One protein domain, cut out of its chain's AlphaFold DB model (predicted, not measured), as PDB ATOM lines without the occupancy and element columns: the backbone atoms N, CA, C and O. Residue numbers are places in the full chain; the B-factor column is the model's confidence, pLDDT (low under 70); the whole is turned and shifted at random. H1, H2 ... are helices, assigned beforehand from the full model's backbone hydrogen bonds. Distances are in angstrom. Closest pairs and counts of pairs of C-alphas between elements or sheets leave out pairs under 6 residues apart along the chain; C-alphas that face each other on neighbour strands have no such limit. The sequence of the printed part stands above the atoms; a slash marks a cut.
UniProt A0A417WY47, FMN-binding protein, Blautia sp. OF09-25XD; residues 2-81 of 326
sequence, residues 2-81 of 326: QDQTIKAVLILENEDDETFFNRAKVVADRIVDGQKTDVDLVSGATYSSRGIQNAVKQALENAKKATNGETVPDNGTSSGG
ATOM      1  N   GLN A   2     215.433  99.961 235.021       43.84
ATOM      2  CA  GLN A   2     214.048  99.827 235.487       43.84
ATOM      3  C   GLN A   2     213.451 101.225 235.686       43.84
ATOM      4  O   GLN A   2     214.174 102.128 236.109       43.84
ATOM      5  N   ASP A   3     212.174 101.389 235.348       56.00
ATOM      6  CA  ASP A   3     211.420 102.634 235.478       56.00
ATOM      7  C   ASP A   3     211.496 103.165 236.919       56.00
ATOM      8  O   ASP A   3     210.782 102.712 237.811       56.00
ATOM      9  N   GLN A   4     212.407 104.108 237.168       72.81
ATOM     10  CA  GLN A   4     212.491 104.798 238.449       72.81
ATOM     11  C   GLN A   4     211.348 105.809 238.518       72.81
ATOM     12  O   GLN A   4     211.445 106.912 237.982       72.81
ATOM     13  N   THR A   5     210.257 105.411 239.164       87.19
ATOM     14  CA  THR A   5     209.102 106.272 239.430       87.19
ATOM     15  C   THR A   5     209.181 106.872 240.832       87.19
ATOM     16  O   THR A   5     209.542 106.192 241.793       87.19
ATOM     17  N   ILE A   6     208.779 108.132 240.968       89.31
ATOM     18  CA  ILE A   6     208.570 108.813 242.245       89.31
ATOM     19  C   ILE A   6     207.345 108.178 242.912       89.31
ATOM     20  O   ILE A   6     206.224 108.429 242.486       89.31
ATOM     21  N   LYS A   7     207.549 107.334 243.931       88.25
ATOM     22  CA  LYS A   7     206.437 106.686 244.655       88.25
ATOM     23  C   LYS A   7     205.753 107.630 245.646       88.25
ATOM     24  O   LYS A   7     204.544 107.569 245.809       88.25
ATOM     25  N   ALA A   8     206.528 108.489 246.303       89.00
ATOM     26  CA  ALA A   8     206.030 109.478 247.248       89.00
ATOM     27  C   ALA A   8     207.043 110.608 247.439       89.00
ATOM     28  O   ALA A   8     208.234 110.455 247.156       89.00
ATOM     29  N   VAL A   9     206.564 111.723 247.982       91.25
ATOM     30  CA  VAL A   9     207.386 112.829 248.475       91.25
ATOM     31  C   VAL A   9     207.023 113.052 249.941       91.25
ATOM     32  O   VAL A   9     205.963 113.589 250.249       91.25
ATOM     33  N   LEU A  10     207.902 112.625 250.851       89.38
ATOM     34  CA  LEU A  10     207.725 112.815 252.293       89.38
ATOM     35  C   LEU A  10     208.493 114.053 252.751       89.38
ATOM     36  O   LEU A  10     209.722 114.096 252.676       89.38
ATOM     37  N   ILE A  11     207.771 115.061 253.238       89.69
ATOM     38  CA  ILE A  11     208.384 116.278 253.776       89.69
ATOM     39  C   ILE A  11     208.677 116.050 255.259       89.69
ATOM     40  O   ILE A  11     207.776 116.117 256.089       89.69
ATOM     41  N   LEU A  12     209.938 115.750 255.574       86.50
ATOM     42  CA  LEU A  12     210.361 115.372 256.929       86.50
ATOM     43  C   LEU A  12     210.383 116.558 257.898       86.50
ATOM     44  O   LEU A  12     210.010 116.420 259.063       86.50
ATOM     45  N   GLU A  13     210.804 117.726 257.413       83.75
ATOM     46  CA  GLU A  13     210.925 118.958 258.190       83.75
ATOM     47  C   GLU A  13     210.599 120.171 257.315       83.75
ATOM     48  O   GLU A  13     210.795 120.150 256.097       83.75
ATOM     49  N   ASN A  14     210.084 121.228 257.943       85.81
ATOM     50  CA  ASN A  14     209.890 122.536 257.332       85.81
ATOM     51  C   ASN A  14     210.032 123.624 258.410       85.81
ATOM     52  O   ASN A  14     209.758 123.372 259.582       85.81
ATOM     53  N   GLU A  15     210.480 124.808 258.003       85.19
ATOM     54  CA  GLU A  15     210.580 126.004 258.858       85.19
ATOM     55  C   GLU A  15     209.660 127.132 258.358       85.19
ATOM     56  O   GLU A  15     209.775 128.278 258.791       85.19
ATOM     57  N   ASP A  16     208.775 126.815 257.413       85.50
ATOM     58  CA  ASP A  16     207.815 127.769 256.880       85.50
ATOM     59  C   ASP A  16     206.666 127.980 257.867       85.50
ATOM     60  O   ASP A  16     206.354 127.132 258.702       85.50
ATOM     61  N   ASP A  17     205.994 129.121 257.734       88.06
ATOM     62  CA  ASP A  17     204.726 129.335 258.419       88.06
ATOM     63  C   ASP A  17     203.693 128.296 257.956       88.06
ATOM     64  O   ASP A  17     203.511 128.042 256.757       88.06
ATOM     65  N   GLU A  18     203.012 127.708 258.938       87.44
ATOM     66  CA  GLU A  18     202.147 126.548 258.763       87.44
ATOM     67  C   GLU A  18     201.044 126.796 257.723       87.44
ATOM     68  O   GLU A  18     200.726 125.922 256.916       87.44
ATOM     69  N   THR A  19     200.505 128.019 257.668       89.06
ATOM     70  CA  THR A  19     199.425 128.378 256.740       89.06
ATOM     71  C   THR A  19     199.901 128.306 255.293       89.06
ATOM     72  O   THR A  19     199.201 127.795 254.411       89.06
ATOM     73  N   PHE A  20     201.098 128.823 255.017       91.00
ATOM     74  CA  PHE A  20     201.669 128.803 253.673       91.00
ATOM     75  C   PHE A  20     202.182 127.417 253.299       91.00
ATOM     76  O   PHE A  20     201.948 126.967 252.173       91.00
ATOM     77  N   PHE A  21     202.808 126.721 254.246       91.62
ATOM     78  CA  PHE A  21     203.287 125.365 254.039       91.62
ATOM     79  C   PHE A  21     202.135 124.407 253.717       91.62
ATOM     80  O   PHE A  21     202.182 123.724 252.693       91.62
ATOM     81  N   ASN A  22     201.052 124.430 254.500       91.31
ATOM     82  CA  ASN A  22     199.878 123.584 254.280       91.31
ATOM     83  C   ASN A  22     199.266 123.794 252.891       91.31
ATOM     84  O   ASN A  22     198.914 122.829 252.213       91.31
ATOM     85  N   ARG A  23     199.220 125.041 252.408       93.19
ATOM     86  CA  ARG A  23     198.784 125.343 251.035       93.19
ATOM     87  C   ARG A  23     199.731 124.776 249.983       93.19
ATOM     88  O   ARG A  23     199.269 124.366 248.923       93.19
ATOM     89  N   ALA A  24     201.034 124.779 250.244       95.31
ATOM     90  CA  ALA A  24     202.045 124.306 249.308       95.31
ATOM     91  C   ALA A  24     202.199 122.779 249.269       95.31
ATOM     92  O   ALA A  24     202.730 122.284 248.277       95.31
ATOM     93  N   LYS A  25     201.712 122.025 250.268       93.12
ATOM     94  CA  LYS A  25     201.824 120.549 250.319       93.12
ATOM     95  C   LYS A  25     201.340 119.856 249.040       93.12
ATOM     96  O   LYS A  25     201.994 118.924 248.592       93.12
ATOM     97  N   VAL A  26     200.303 120.382 248.383       95.25
ATOM     98  CA  VAL A  26     199.784 119.859 247.098       95.25
ATOM     99  C   VAL A  26     200.829 119.829 245.970       95.25
ATOM    100  O   VAL A  26     200.670 119.124 244.979       95.25
ATOM    101  N   VAL A  27     201.921 120.594 246.081       96.44
ATOM    102  CA  VAL A  27     203.040 120.543 245.126       96.44
ATOM    103  C   VAL A  27     203.724 119.178 245.170       96.44
ATOM    104  O   VAL A  27     204.128 118.686 244.122       96.44
ATOM    105  N   ALA A  28     203.819 118.548 246.344       94.44
ATOM    106  CA  ALA A  28     204.352 117.197 246.485       94.44
ATOM    107  C   ALA A  28     203.509 116.189 245.684       94.44
ATOM    108  O   ALA A  28     204.064 115.454 244.868       94.44
ATOM    109  N   ASP A  29     202.183 116.247 245.826       94.38
ATOM    110  CA  ASP A  29     201.244 115.379 245.104       94.38
ATOM    111  C   ASP A  29     201.351 115.585 243.590       94.38
ATOM    112  O   ASP A  29     201.516 114.632 242.836       94.38
ATOM    113  N   ARG A  30     201.401 116.845 243.132       96.94
ATOM    114  CA  ARG A  30     201.596 117.173 241.707       96.94
ATOM    115  C   ARG A  30     202.886 116.581 241.138       96.94
ATOM    116  O   ARG A  30     202.911 116.206 239.966       96.94
ATOM    117  N   ILE A  31     203.962 116.539 241.928       96.50
ATOM    118  CA  ILE A  31     205.245 115.963 241.499       96.50
ATOM    119  C   ILE A  31     205.141 114.443 241.374       96.50
ATOM    120  O   ILE A  31     205.665 113.886 240.406       96.50
ATOM    121  N   VAL A  32     204.463 113.786 242.318       94.12
ATOM    122  CA  VAL A  32     204.194 112.343 242.270       94.12
ATOM    123  C   VAL A  32     203.304 112.019 241.066       94.12
ATOM    124  O   VAL A  32     203.703 111.231 240.215       94.12
ATOM    125  N   ASP A  33     202.168 112.691 240.899       94.25
ATOM    126  CA  ASP A  33     201.238 112.445 239.788       94.25
ATOM    127  C   ASP A  33     201.873 112.729 238.421       94.25
ATOM    128  O   ASP A  33     201.705 111.985 237.455       94.25
ATOM    129  N   GLY A  34     202.627 113.827 238.332       94.06
ATOM    130  CA  GLY A  34     203.276 114.254 237.100       94.06
ATOM    131  C   GLY A  34     204.578 113.519 236.790       94.06
ATOM    132  O   GLY A  34     205.104 113.695 235.689       94.06
ATOM    133  N   GLN A  35     205.125 112.762 237.751       94.56
ATOM    134  CA  GLN A  35     206.454 112.139 237.683       94.56
ATOM    135  C   GLN A  35     207.551 113.126 237.231       94.56
ATOM    136  O   GLN A  35     208.500 112.777 236.526       94.56
ATOM    137  N   LYS A  36     207.409 114.401 237.610       94.31
ATOM    138  CA  LYS A  36     208.294 115.499 237.203       94.31
ATOM    139  C   LYS A  36     208.319 116.580 238.271       94.31
ATOM    140  O   LYS A  36     207.315 116.848 238.915       94.31
ATOM    141  N   THR A  37     209.455 117.251 238.419       93.31
ATOM    142  CA  THR A  37     209.589 118.355 239.380       93.31
ATOM    143  C   THR A  37     209.090 119.686 238.836       93.31
ATOM    144  O   THR A  37     208.814 120.588 239.611       93.31
ATOM    145  N   ASP A  38     208.961 119.843 237.520       94.69
ATOM    146  CA  ASP A  38     208.412 121.057 236.916       94.69
ATOM    147  C   ASP A  38     206.877 121.005 236.893       94.69
ATOM    148  O   ASP A  38     206.258 120.515 235.940       94.69
ATOM    149  N   VAL A  39     206.280 121.437 238.006       95.25
ATOM    150  CA  VAL A  39     204.833 121.478 238.245       95.25
ATOM    151  C   VAL A  39     204.394 122.881 238.642       95.25
ATOM    152  O   VAL A  39     205.188 123.682 239.138       95.25
ATOM    153  N   ASP A  40     203.106 123.165 238.465       96.19
ATOM    154  CA  ASP A  40     202.544 124.453 238.847       96.19
ATOM    155  C   ASP A  40     202.679 124.694 240.354       96.19
ATOM    156  O   ASP A  40     202.393 123.819 241.180       96.19
ATOM    157  N   LEU A  41     203.064 125.916 240.716       96.06
ATOM    158  CA  LEU A  41     203.144 126.365 242.104       96.06
ATOM    159  C   LEU A  41     201.772 126.802 242.626       96.06
ATOM    160  O   LEU A  41     200.818 127.001 241.870       96.06
ATOM    161  N   VAL A  42     201.668 126.982 243.941       94.88
ATOM    162  CA  VAL A  42     200.441 127.464 244.580       94.88
ATOM    163  C   VAL A  42     200.495 128.979 244.732       94.88
ATOM    164  O   VAL A  42     201.367 129.526 245.412       94.88
ATOM    165  N   SER A  43     199.538 129.673 244.108       94.38
ATOM    166  CA  SER A  43     199.390 131.124 244.257       94.38
ATOM    167  C   SER A  43     199.205 131.488 245.729       94.38
ATOM    168  O   SER A  43     198.401 130.868 246.426       94.38
ATOM    169  N   GLY A  44     199.964 132.476 246.208       91.94
ATOM    170  CA  GLY A  44     199.988 132.895 247.610       91.94
ATOM    171  C   GLY A  44     200.778 131.982 248.553       91.94
ATOM    172  O   GLY A  44     200.801 132.276 249.736       91.94
ATOM    173  N   ALA A  45     201.433 130.927 248.053       95.12
ATOM    174  CA  ALA A  45     202.376 130.075 248.788       95.12
ATOM    175  C   ALA A  45     203.616 129.755 247.923       95.12
ATOM    176  O   ALA A  45     204.157 128.647 247.932       95.12
ATOM    177  N   THR A  46     204.048 130.725 247.109       95.19
ATOM    178  CA  THR A  46     205.072 130.538 246.070       95.19
ATOM    179  C   THR A  46     206.436 130.149 246.638       95.19
ATOM    180  O   THR A  46     207.131 129.345 246.020       95.19
ATOM    181  N   TYR A  47     206.830 130.705 247.789       93.31
ATOM    182  CA  TYR A  47     208.111 130.390 248.431       93.31
ATOM    183  C   TYR A  47     208.143 128.940 248.910       93.31
ATOM    184  O   TYR A  47     209.003 128.184 248.462       93.31
ATOM    185  N   SER A  48     207.136 128.527 249.681       95.12
ATOM    186  CA  SER A  48     206.955 127.149 250.145       95.12
ATOM    187  C   SER A  48     206.864 126.154 248.986       95.12
ATOM    188  O   SER A  48     207.552 125.135 248.972       95.12
ATOM    189  N   SER A  49     206.098 126.493 247.940       96.25
ATOM    190  CA  SER A  49     205.967 125.656 246.737       96.25
ATOM    191  C   SER A  49     207.314 125.460 246.034       96.25
ATOM    192  O   SER A  49     207.662 124.349 245.638       96.25
ATOM    193  N   ARG A  50     208.101 126.536 245.897       95.00
ATOM    194  CA  ARG A  50     209.443 126.475 245.302       95.00
ATOM    195  C   ARG A  50     210.408 125.687 246.185       95.00
ATOM    196  O   ARG A  50     211.259 124.981 245.655       95.00
ATOM    197  N   GLY A  51     210.277 125.805 247.506       93.69
ATOM    198  CA  GLY A  51     211.036 125.029 248.482       93.69
ATOM    199  C   GLY A  51     210.841 123.531 248.268       93.69
ATOM    200  O   GLY A  51     211.819 122.827 248.023       93.69
ATOM    201  N   ILE A  52     209.583 123.075 248.233       94.88
ATOM    202  CA  ILE A  52     209.230 121.672 247.955       94.88
ATOM    203  C   ILE A  52     209.782 121.242 246.591       94.88
ATOM    204  O   ILE A  52     210.495 120.245 246.498       94.88
ATOM    205  N   GLN A  53     209.526 122.019 245.535       95.44
ATOM    206  CA  GLN A  53     210.004 121.711 244.187       95.44
ATOM    207  C   GLN A  53     211.533 121.534 244.127       95.44
ATOM    208  O   GLN A  53     212.033 120.567 243.545       95.44
ATOM    209  N   ASN A  54     212.282 122.464 244.724       93.94
ATOM    210  CA  ASN A  54     213.741 122.437 244.730       93.94
ATOM    211  C   ASN A  54     214.284 121.280 245.574       93.94
ATOM    212  O   ASN A  54     215.228 120.618 245.142       93.94
ATOM    213  N   ALA A  55     213.676 121.006 246.731       93.62
ATOM    214  CA  ALA A  55     214.057 119.894 247.594       93.62
ATOM    215  C   ALA A  55     213.885 118.550 246.874       93.62
ATOM    216  O   ALA A  55     214.808 117.734 246.865       93.62
ATOM    217  N   VAL A  56     212.758 118.342 246.182       93.88
ATOM    218  CA  VAL A  56     212.540 117.111 245.407       93.88
ATOM    219  C   VAL A  56     213.508 117.020 244.232       93.88
ATOM    220  O   VAL A  56     214.076 115.959 243.980       93.88
ATOM    221  N   LYS A  57     213.767 118.130 243.533       92.75
ATOM    222  CA  LYS A  57     214.765 118.156 242.455       92.75
ATOM    223  C   LYS A  57     216.147 117.735 242.958       92.75
ATOM    224  O   LYS A  57     216.775 116.882 242.335       92.75
ATOM    225  N   GLN A  58     216.581 118.270 244.097       90.44
ATOM    226  CA  GLN A  58     217.853 117.903 244.715       90.44
ATOM    227  C   GLN A  58     217.872 116.431 245.157       90.44
ATOM    228  O   GLN A  58     218.856 115.737 244.910       90.44
ATOM    229  N   ALA A  59     216.785 115.928 245.749       89.12
ATOM    230  CA  ALA A  59     216.667 114.527 246.150       89.12
ATOM    231  C   ALA A  59     216.789 113.569 244.950       89.12
ATOM    232  O   ALA A  59     217.529 112.589 245.013       89.12
ATOM    233  N   LEU A  60     216.139 113.884 243.825       88.69
ATOM    234  CA  LEU A  60     216.225 113.085 242.598       88.69
ATOM    235  C   LEU A  60     217.612 113.149 241.947       88.69
ATOM    236  O   LEU A  60     218.094 112.149 241.414       88.69
ATOM    237  N   GLU A  61     218.277 114.304 241.981       87.38
ATOM    238  CA  GLU A  61     219.667 114.428 241.526       87.38
ATOM    239  C   GLU A  61     220.615 113.590 242.394       87.38
ATOM    240  O   GLU A  61     221.475 112.883 241.865       87.38
ATOM    241  N   ASN A  62     220.422 113.602 243.712       83.81
ATOM    242  CA  ASN A  62     221.184 112.784 244.650       83.81
ATOM    243  C   ASN A  62     220.939 111.279 244.443       83.81
ATOM    244  O   ASN A  62     221.897 110.508 244.449       83.81
ATOM    245  N   ALA A  63     219.699 110.859 244.178       80.94
ATOM    246  CA  ALA A  63     219.377 109.465 243.864       80.94
ATOM    247  C   ALA A  63     220.093 108.971 242.590       80.94
ATOM    248  O   ALA A  63     220.620 107.855 242.551       80.94
ATOM    249  N   LYS A  64     220.197 109.825 241.560       81.94
ATOM    250  CA  LYS A  64     220.967 109.521 240.338       81.94
ATOM    251  C   LYS A  64     222.460 109.365 240.625       81.94
ATOM    252  O   LYS A  64     223.073 108.421 240.136       81.94
ATOM    253  N   LYS A  65     223.033 110.257 241.440       80.94
ATOM    254  CA  LYS A  65     224.442 110.173 241.868       80.94
ATOM    255  C   LYS A  65     224.724 108.887 242.642       80.94
ATOM    256  O   LYS A  65     225.680 108.190 242.315       80.94
ATOM    257  N   ALA A  66     223.853 108.534 243.590       73.19
ATOM    258  CA  ALA A  66     223.959 107.295 244.358       73.19
ATOM    259  C   ALA A  66     223.939 106.054 243.452       73.19
ATOM    260  O   ALA A  66     224.778 105.169 243.601       73.19
ATOM    261  N   THR A  67     223.050 106.027 242.450       74.69
ATOM    262  CA  THR A  67     222.983 104.933 241.462       74.69
ATOM    263  C   THR A  67     224.282 104.806 240.649       74.69
ATOM    264  O   THR A  67     224.668 103.708 240.257       74.69
ATOM    265  N   ASN A  68     224.986 105.918 240.428       76.31
ATOM    266  CA  ASN A  68     226.250 105.960 239.691       76.31
ATOM    267  C   ASN A  68     227.492 105.733 240.577       76.31
ATOM    268  O   ASN A  68     228.614 105.835 240.082       76.31
ATOM    269  N   GLY A  69     227.316 105.439 241.871       69.00
ATOM    270  CA  GLY A  69     228.423 105.264 242.817       69.00
ATOM    271  C   GLY A  69     229.170 106.563 243.153       69.00
ATOM    272  O   GLY A  69     230.298 106.513 243.639       69.00
ATOM    273  N   GLU A  70     228.568 107.724 242.883       73.75
ATOM    274  CA  GLU A  70     229.123 109.029 243.239       73.75
ATOM    275  C   GLU A  70     228.788 109.399 244.691       73.75
ATOM    276  O   GLU A  70     227.744 109.025 245.232       73.75
ATOM    277  N   THR A  71     229.665 110.176 245.331       63.94
ATOM    278  CA  THR A  71     229.451 110.652 246.699       63.94
ATOM    279  C   THR A  71     228.298 111.657 246.750       63.94
ATOM    280  O   THR A  71     228.292 112.681 246.064       63.94
ATOM    281  N   VAL A  72     227.305 111.366 247.588       65.81
ATOM    282  CA  VAL A  72     226.159 112.247 247.828       65.81
ATOM    283  C   VAL A  72     226.456 113.126 249.048       65.81
ATOM    284  O   VAL A  72     226.903 112.597 250.067       65.81
ATOM    285  N   PRO A  73     226.250 114.454 248.977       56.88
ATOM    286  CA  PRO A  73     226.408 115.322 250.139       56.88
ATOM    287  C   PRO A  73     225.367 114.997 251.220       56.88
ATOM    288  O   PRO A  73     224.174 114.898 250.928       56.88
ATOM    289  N   ASP A  74     225.836 114.848 252.461       51.75
ATOM    290  CA  ASP A  74     225.008 114.685 253.658       51.75
ATOM    291  C   ASP A  74     224.224 115.978 253.928       51.75
ATOM    292  O   ASP A  74     224.811 117.037 254.161       51.75
ATOM    293  N   ASN A  75     222.894 115.909 253.855       49.28
ATOM    294  CA  ASN A  75     222.009 117.074 253.915       49.28
ATOM    295  C   ASN A  75     221.459 117.316 255.338       49.28
ATOM    296  O   ASN A  75     220.285 117.625 255.513       49.28
ATOM    297  N   GLY A  76     222.338 117.224 256.344       44.47
ATOM    298  CA  GLY A  76     222.214 117.951 257.610       44.47
ATOM    299  C   GLY A  76     221.634 117.189 258.806       44.47
ATOM    300  O   GLY A  76     220.439 117.239 259.063       44.47
ATOM    301  N   THR A  77     222.510 116.596 259.629       38.84
ATOM    302  CA  THR A  77     222.756 116.958 261.053       38.84
ATOM    303  C   THR A  77     223.834 116.020 261.624       38.84
ATOM    304  O   THR A  77     223.577 115.198 262.499       38.84
ATOM    305  N   SER A  78     225.077 116.107 261.141       35.78
ATOM    306  CA  SER A  78     226.240 115.803 261.985       35.78
ATOM    307  C   SER A  78     227.549 116.274 261.368       35.78
ATOM    308  O   SER A  78     227.801 116.148 260.176       35.78
ATOM    309  N   SER A  79     228.394 116.808 262.239       39.88
ATOM    310  CA  SER A  79     229.776 117.187 261.993       39.88
ATOM    311  C   SER A  79     230.581 116.051 261.351       39.88
ATOM    312  O   SER A  79     230.741 114.999 261.959       39.88
ATOM    313  N   GLY A  80     231.152 116.316 260.170       32.81
ATOM    314  CA  GLY A  80     232.361 115.685 259.625       32.81
ATOM    315  C   GLY A  80     232.543 114.190 259.898       32.81
ATOM    316  O   GLY A  80     233.410 113.812 260.681       32.81
ATOM    317  N   GLY A  81     231.786 113.345 259.205       34.22
ATOM    318  CA  GLY A  81     232.021 111.906 259.151       34.22
ATOM    319  C   GLY A  81     231.728 111.385 257.751       34.22
ATOM    320  O   GLY A  81     230.718 111.734 257.154       34.22
TER     321      GLY A  81
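This is residues 2 to 81 of the 326 residues of the protein "FMN-binding protein" of Blautia sp. OF09-25XD (UniProt A0A417WY47). One long helix, H3, makes a straight bar, and two short helices, H1 and H2, follow each other along the chain and pack on one side of its first part, both at a steep tilt to it. Residues 2 to 17, with no named element, run past H2 and H3 as an extended stretch before H1 begins, and after H3 a loose tail folds back, its residues 76 to 81 sticking out. The printed part has 80 residues with three named helices, in the order H1, H2, H3, and no named strand. The class is all helix, though under half of the residues, 38 of 80, are in named elements. The whole is flat and only just compact, close to loose, with a radius of gyration of the C-alphas of 13.9 A and spans of 39 by 35 by 15 A.

After residues 2 to 17 come H1, residues 18 to 24, and H2, residues 26 to 34, which meet only through their link. H1 touches H3, residues 46 to 67, with residues 46 to 52 of H3 alone; the closest C-alphas are those of Ala 24 and Ser 49, 4.9 A apart. H1 and H3 run the same way at a steep tilt of 64 degrees. H2 touches H3 with residues 49 to 53 of H3 alone; the closest C-alphas are those of Val 27 and Ser 49, 6.1 A apart. H2 and H3 run the same way at a steep tilt of 44 degrees. In H1, H2 and H3, every O i to N i+4 pair is within hydrogen-bond range.

H1, Glu 18 to Ala 24, begins with C-alpha 18 at (202.147, 126.548, 258.763). H2, Val 26 to Gly 34, measures 12.0 A from first to last C-alpha. H3, Thr 46 to Thr 67, is the longest helix with 22 residues; it measures 31.6 A, from C-alpha 46 at (205.072, 130.538, 246.070) to C-alpha 67 at (222.983, 104.933, 241.462).

The two C-alphas farthest apart are those of Ser 43 and Gly 81, at 40.7 A. The printed part runs from residue 2 to 81 with no cut. The link from H1 to H2 is tight, with 1 residue, and the link from H2 to H3 is long, with 11 residues. Residues 68 to 81 have no named element, and residues 76 to 81 stand free. The mean pLDDT of the printed part is 83.0; it is under 70 at residues 2 to 3, 69, and 71 to 81 of this predicted model.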